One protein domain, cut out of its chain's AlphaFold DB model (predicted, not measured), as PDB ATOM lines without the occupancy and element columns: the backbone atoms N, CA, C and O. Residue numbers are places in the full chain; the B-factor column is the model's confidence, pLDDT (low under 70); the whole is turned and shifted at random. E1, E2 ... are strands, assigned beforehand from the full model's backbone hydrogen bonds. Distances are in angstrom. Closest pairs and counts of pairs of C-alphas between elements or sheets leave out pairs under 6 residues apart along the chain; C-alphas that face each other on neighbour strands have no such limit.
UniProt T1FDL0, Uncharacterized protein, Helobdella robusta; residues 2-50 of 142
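AT A GLANCE: This is residues 2 to 50 of the 142 residues of an uncharacterized protein of Helobdella robusta (UniProt T1FDL0). The domain has little regular structure: a hairpin of two strands, E1 and E2, makes one side, and the unnamed stretch of residues 2 to 26, folded back on itself near residues 11 to 13, makes the other. The printed part has 49 residues, with no named helix and 13 residues in E1 and then E2, one antiparallel sheet of the class all strand. It is elongated, 33 by 17 by 11 A, and only just compact, close to loose, with a radius of gyration of the C-alphas of 11.5 A.

IN THESE COORDINATES: After residues 2 to 26, E1 is residues 27 to 33, 17.2 A long, beginning at C-alpha 27 (46.423, 19.486, -29.551). E2 is residues 43 to 48, 16.5 A long, ending at C-alpha 48 (44.063, 22.996, -28.892).

HOW THE PARTS SIT: E1 and E2 form a hairpin, antiparallel at 170 degrees between their directions. C-alphas 30 and 46 face each other at 4.2 A. N 31 and O 45, 2.8 A, and N 47 and O 29, 2.8 A, are within hydrogen-bond range.

THE WHOLE: The C-alphas of Asn 24 and Val 37 are farthest apart, 34.5 A. The printed part has no cut, and the link E1 to E2 is short, with 9 residues. The mean pLDDT of the printed part is 84.5; residues 23 to 24 are under 70.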
ATOM      1  N   ALA A   2      49.009  13.035 -39.046       77.31
ATOM      2  CA  ALA A   2      48.401  11.775 -38.624       77.31
ATOM      3  C   ALA A   2      47.105  12.051 -37.857       77.31
ATOM      4  O   ALA A   2      46.992  13.085 -37.196       77.31
ATOM      5  N   ASN A   3      46.145  11.132 -37.960       84.50
ATOM      6  CA  ASN A   3      44.952  11.154 -37.122       84.50
ATOM      7  C   ASN A   3      45.355  10.985 -35.655       84.50
ATOM      8  O   ASN A   3      46.155  10.104 -35.340       84.50
ATOM      9  N   ILE A   4      44.795  11.809 -34.775       85.00
ATOM     10  CA  ILE A   4      45.047  11.712 -33.330       85.00
ATOM     11  C   ILE A   4      44.017  10.840 -32.606       85.00
ATOM     12  O   ILE A   4      44.232  10.455 -31.459       85.00
ATOM     13  N   VAL A   5      42.895  10.535 -33.259       89.06
ATOM     14  CA  VAL A   5      41.859   9.673 -32.697       89.06
ATOM     15  C   VAL A   5      42.325   8.226 -32.808       89.06
ATOM     16  O   VAL A   5      42.600   7.740 -33.903       89.06
ATOM     17  N   SER A   6      42.432   7.544 -31.672       89.31
ATOM     18  CA  SER A   6      42.875   6.142 -31.599       89.31
ATOM     19  C   SER A   6      41.791   5.188 -31.095       89.31
ATOM     20  O   SER A   6      41.985   3.975 -31.099       89.31
ATOM     21  N   GLU A   7      40.642   5.727 -30.691       89.88
ATOM     22  CA  GLU A   7      39.521   4.973 -30.137       89.88
ATOM     23  C   GLU A   7      38.436   4.753 -31.207       89.88
ATOM     24  O   GLU A   7      38.376   5.502 -32.192       89.88
ATOM     25  N   PRO A   8      37.578   3.726 -31.062       90.94
ATOM     26  CA  PRO A   8      36.433   3.548 -31.940       90.94
ATOM     27  C   PRO A   8      35.482   4.740 -31.861       90.94
ATOM     28  O   PRO A   8      35.102   5.160 -30.773       90.94
ATOM     29  N   THR A   9      35.069   5.258 -33.014       91.88
ATOM     30  CA  THR A   9      34.162   6.409 -33.099       91.88
ATOM     31  C   THR A   9      32.760   6.012 -33.528       91.88
ATOM     32  O   THR A   9      31.871   6.849 -33.528       91.88
ATOM     33  N   HIS A  10      32.529   4.738 -33.841       92.81
ATOM     34  CA  HIS A  10      31.235   4.226 -34.273       92.81
ATOM     35  C   HIS A  10      30.815   3.007 -33.444       92.81
ATOM     36  O   HIS A  10      31.654   2.218 -33.006       92.81
ATOM     37  N   LEU A  11      29.505   2.822 -33.273       91.00
ATOM     38  CA  LEU A  11      28.909   1.773 -32.441       91.00
ATOM     39  C   LEU A  11      29.284   0.353 -32.889       91.00
ATOM     40  O   LEU A  11      29.449  -0.538 -32.060       91.00
ATOM     41  N   LEU A  12      29.451   0.141 -34.197       90.06
ATOM     42  CA  LEU A  12      29.907  -1.141 -34.758       90.06
ATOM     43  C   LEU A  12      31.425  -1.362 -34.611       90.06
ATOM     44  O   LEU A  12      31.958  -2.348 -35.116       90.06
ATOM     45  N   GLY A  13      32.119  -0.452 -33.928       82.75
ATOM     46  CA  GLY A  13      33.569  -0.411 -33.833       82.75
ATOM     47  C   GLY A  13      34.223   0.336 -34.998       82.75
ATOM     48  O   GLY A  13      33.576   0.737 -35.966       82.75
ATOM     49  N   GLY A  14      35.540   0.509 -34.891       87.69
ATOM     50  CA  GLY A  14      36.360   1.222 -35.870       87.69
ATOM     51  C   GLY A  14      36.427   2.734 -35.645       87.69
ATOM     52  O   GLY A  14      35.553   3.337 -35.027       87.69
ATOM     53  N   THR A  15      37.501   3.341 -36.147       90.62
ATOM     54  CA  THR A  15      37.759   4.787 -36.094       90.62
ATOM     55  C   THR A  15      37.469   5.371 -37.472       90.62
ATOM     56  O   THR A  15      38.323   5.338 -38.358       90.62
ATOM     57  N   LEU A  16      36.232   5.823 -37.678       90.62
ATOM     58  CA  LEU A  16      35.764   6.370 -38.960       90.62
ATOM     59  C   LEU A  16      35.885   7.897 -39.016       90.62
ATOM     60  O   LEU A  16      35.954   8.474 -40.100       90.62
ATOM     61  N   ASP A  17      35.956   8.530 -37.850       88.44
ATOM     62  CA  ASP A  17      36.062   9.972 -37.695       88.44
ATOM     63  C   ASP A  17      37.510  10.367 -37.389       88.44
ATOM     64  O   ASP A  17      38.236   9.674 -36.668       88.44
ATOM     65  N   LEU A  18      37.948  11.491 -37.961       89.94
ATOM     66  CA  LEU A  18      39.339  11.930 -37.918       89.94
ATOM     67  C   LEU A  18      39.448  13.313 -37.286       89.94
ATOM     68  O   LEU A  18      38.711  14.233 -37.639       89.94
ATOM     69  N   VAL A  19      40.459  13.485 -36.438       84.75
ATOM     70  CA  VAL A  19      40.946  14.805 -36.035       84.75
ATOM     71  C   VAL A  19      42.387  14.906 -36.511       84.75
ATOM     72  O   VAL A  19      43.248  14.124 -36.111       84.75
ATOM     73  N   VAL A  20      42.651  15.843 -37.420       85.88
ATOM     74  CA  VAL A  20      43.973  16.023 -38.027       85.88
ATOM     75  C   VAL A  20      44.427  17.460 -37.776       85.88
ATOM     76  O   VAL A  20      43.860  18.381 -38.368       85.88
ATOM     77  N   PRO A  21      45.411  17.688 -36.889       79.06
ATOM     78  CA  PRO A  21      45.905  19.031 -36.625       79.06
ATOM     79  C   PRO A  21      46.685  19.574 -37.823       79.06
ATOM     80  O   PRO A  21      47.400  18.833 -38.499       79.06
ATOM     81  N   ILE A  22      46.560  20.885 -38.051       78.00
ATOM     82  CA  ILE A  22      47.398  21.629 -38.996       78.00
ATOM     83  C   ILE A  22      48.831  21.707 -38.445       78.00
ATOM     84  O   ILE A  22      49.024  21.760 -37.230       78.00
ATOM     85  N   ASP A  23      49.837  21.711 -39.323       67.06
ATOM     86  CA  ASP A  23      51.239  21.806 -38.916       67.06
ATOM     87  C   ASP A  23      51.446  23.038 -38.011       67.06
ATOM     88  O   ASP A  23      50.990  24.140 -38.322       67.06
ATOM     89  N   ASN A  24      52.139  22.837 -36.884       67.00
ATOM     90  CA  ASN A  24      52.378  23.812 -35.803       67.00
ATOM     91  C   ASN A  24      51.204  24.102 -34.845       67.00
ATOM     92  O   ASN A  24      51.362  24.924 -33.943       67.00
ATOM     93  N   LEU A  25      50.061  23.418 -34.960       70.69
ATOM     94  CA  LEU A  25      48.999  23.472 -33.949       70.69
ATOM     95  C   LEU A  25      49.106  22.287 -32.985       70.69
ATOM     96  O   LEU A  25      48.995  21.126 -33.374       70.69
ATOM     97  N   SER A  26      49.319  22.593 -31.703       74.19
ATOM     98  CA  SER A  26      49.405  21.580 -30.649       74.19
ATOM     99  C   SER A  26      48.021  21.277 -30.081       74.19
ATOM    100  O   SER A  26      47.382  22.140 -29.468       74.19
ATOM    101  N   ILE A  27      47.579  20.034 -30.260       78.31
ATOM    102  CA  ILE A  27      46.423  19.486 -29.551       78.31
ATOM    103  C   ILE A  27      46.856  19.218 -28.106       78.31
ATOM    104  O   ILE A  27      47.839  18.523 -27.863       78.31
ATOM    105  N   VAL A  28      46.131  19.795 -27.153       83.62
ATOM    106  CA  VAL A  28      46.360  19.664 -25.706       83.62
ATOM    107  C   VAL A  28      45.697  18.398 -25.170       83.62
ATOM    108  O   VAL A  28      46.253  17.726 -24.307       83.62
ATOM    109  N   SER A  29      44.513  18.063 -25.685       85.19
ATOM    110  CA  SER A  29      43.785  16.850 -25.318       85.19
ATOM    111  C   SER A  29      42.841  16.413 -26.434       85.19
ATOM    112  O   SER A  29      42.388  17.231 -27.236       85.19
ATOM    113  N   CYS A  30      42.547  15.117 -26.476       87.56
ATOM    114  CA  CYS A  30      41.537  14.510 -27.332       87.56
ATOM    115  C   CYS A  30      40.881  13.367 -26.550       87.56
ATOM    116  O   CYS A  30      41.597  12.543 -25.984       87.56
ATOM    117  N   SER A  31      39.552  13.318 -26.503       89.12
ATOM    118  CA  SER A  31      38.789  12.252 -25.845       89.12
ATOM    119  C   SER A  31      37.580  11.853 -26.677       89.12
ATOM    120  O   SER A  31      36.903  12.728 -27.223       89.12
ATOM    121  N   VAL A  32      37.288  10.554 -26.737       89.81
ATOM    122  CA  VAL A  32      36.111  10.017 -27.420       89.81
ATOM    123  C   VAL A  32      35.080   9.580 -26.380       89.81
ATOM    124  O   VAL A  32      35.341   8.731 -25.531       89.81
ATOM    125  N   GLN A  33      33.897  10.191 -26.414       87.94
ATOM    126  CA  GLN A  33      32.777   9.812 -25.556       87.94
ATOM    127  C   GLN A  33      32.020   8.626 -26.168       87.94
ATOM    128  O   GLN A  33      31.856   8.601 -27.386       87.94
ATOM    129  N   PRO A  34      31.500   7.679 -25.366       83.88
ATOM    130  CA  PRO A  34      30.858   6.472 -25.887       83.88
ATOM    131  C   PRO A  34      29.719   6.749 -26.883       83.88
ATOM    132  O   PRO A  34      28.802   7.525 -26.600       83.88
ATOM    133  N   SER A  35      29.739   6.058 -28.023       85.56
ATOM    134  CA  SER A  35      28.614   5.990 -28.967       85.56
ATOM    135  C   SER A  35      27.411   5.242 -28.381       85.56
ATOM    136  O   SER A  35      27.542   4.448 -27.449       85.56
ATOM    137  N   GLY A  36      26.238   5.421 -28.985       77.56
ATOM    138  CA  GLY A  36      25.014   4.680 -28.662       77.56
ATOM    139  C   GLY A  36      24.112   5.350 -27.626       77.56
ATOM    140  O   GLY A  36      23.077   4.788 -27.281       77.56
ATOM    141  N   VAL A  37      24.470   6.546 -27.141       79.00
ATOM    142  CA  VAL A  37      23.618   7.334 -26.229       79.00
ATOM    143  C   VAL A  37      22.672   8.251 -27.007       79.00
ATOM    144  O   VAL A  37      21.471   8.259 -26.755       79.00
ATOM    145  N   ILE A  38      23.212   9.027 -27.952       81.62
ATOM    146  CA  ILE A  38      22.465  10.030 -28.740       81.62
ATOM    147  C   ILE A  38      22.638   9.797 -30.253       81.62
ATOM    148  O   ILE A  38      21.769  10.157 -31.040       81.62
ATOM    149  N   SER A  39      23.741   9.163 -30.662       88.38
ATOM    150  CA  SER A  39      24.062   8.790 -32.044       88.38
ATOM    151  C   SER A  39      24.823   7.463 -32.048       88.38
ATOM    152  O   SER A  39      25.427   7.075 -31.049       88.38
ATOM    153  N   ASP A  40      24.773   6.755 -33.169       88.44
ATOM    154  CA  ASP A  40      25.659   5.647 -33.531       88.44
ATOM    155  C   ASP A  40      27.135   6.063 -33.666       88.44
ATOM    156  O   ASP A  40      28.014   5.208 -33.561       88.44
ATOM    157  N   HIS A  41      27.418   7.361 -33.803       92.00
ATOM    158  CA  HIS A  41      28.754   7.934 -33.686       92.00
ATOM    159  C   HIS A  41      29.047   8.461 -32.273       92.00
ATOM    160  O   HIS A  41      28.174   8.917 -31.531       92.00
ATOM    161  N   SER A  42      30.323   8.388 -31.913       87.56
ATOM    162  CA  SER A  42      30.905   8.905 -30.681       87.56
ATOM    163  C   SER A  42      31.144  10.404 -30.789       87.56
ATOM    164  O   SER A  42      31.517  10.918 -31.843       87.56
ATOM    165  N   PHE A  43      30.988  11.117 -29.676       90.06
ATOM    166  CA  PHE A  43      31.333  12.533 -29.617       90.06
ATOM    167  C   PHE A  43      32.827  12.695 -29.322       90.06
ATOM    168  O   PHE A  43      33.313  12.218 -28.297       90.06
ATOM    169  N   ILE A  44      33.555  13.364 -30.216       89.69
ATOM    170  CA  ILE A  44      34.995  13.599 -30.073       89.69
ATOM    171  C   ILE A  44      35.216  15.019 -29.565       89.69
ATOM    172  O   ILE A  44      34.889  15.994 -30.241       89.69
ATOM    173  N   GLU A  45      35.817  15.134 -28.388       89.19
ATOM    174  CA  GLU A  45      36.221  16.409 -27.807       89.19
ATOM    175  C   GLU A  45      37.735  16.571 -27.954       89.19
ATOM    176  O   GLU A  45      38.507  15.798 -27.388       89.19
ATOM    177  N   ALA A  46      38.171  17.582 -28.706       85.81
ATOM    178  CA  ALA A  46      39.579  17.926 -28.866       85.81
ATOM    179  C   ALA A  46      39.826  19.378 -28.446       85.81
ATOM    180  O   ALA A  46      39.112  20.290 -28.858       85.81
ATOM    181  N   SER A  47      40.866  19.599 -27.645       83.06
ATOM    182  CA  SER A  47      41.309  20.928 -27.221       83.06
ATOM    183  C   SER A  47      42.646  21.261 -27.858       83.06
ATOM    184  O   SER A  47      43.559  20.440 -27.857       83.06
ATOM    185  N   MET A  48      42.802  22.486 -28.350       81.75
ATOM    186  CA  MET A  48      44.063  22.996 -28.892       81.75
ATOM    187  C   MET A  48      44.447  24.305 -28.214       81.75
ATOM    188  O   MET A  48      43.580  25.088 -27.821       81.75
ATOM    189  N   SER A  49      45.750  24.547 -28.090       75.12
ATOM    190  CA  SER A  49      46.253  25.818 -27.572       75.12
ATOM    191  C   SER A  49      46.438  26.794 -28.727       75.12
ATOM    192  O   SER A  49      47.211  26.536 -29.649       75.12
ATOM    193  N   LEU A  50      45.718  27.914 -28.679       71.06
ATOM    194  CA  LEU A  50      45.850  29.005 -29.637       71.06
ATOM    195  C   LEU A  50      46.531  30.179 -28.938       71.06
ATOM    196  O   LEU A  50      45.942  30.818 -28.066       71.06
TER     197      LEU A  50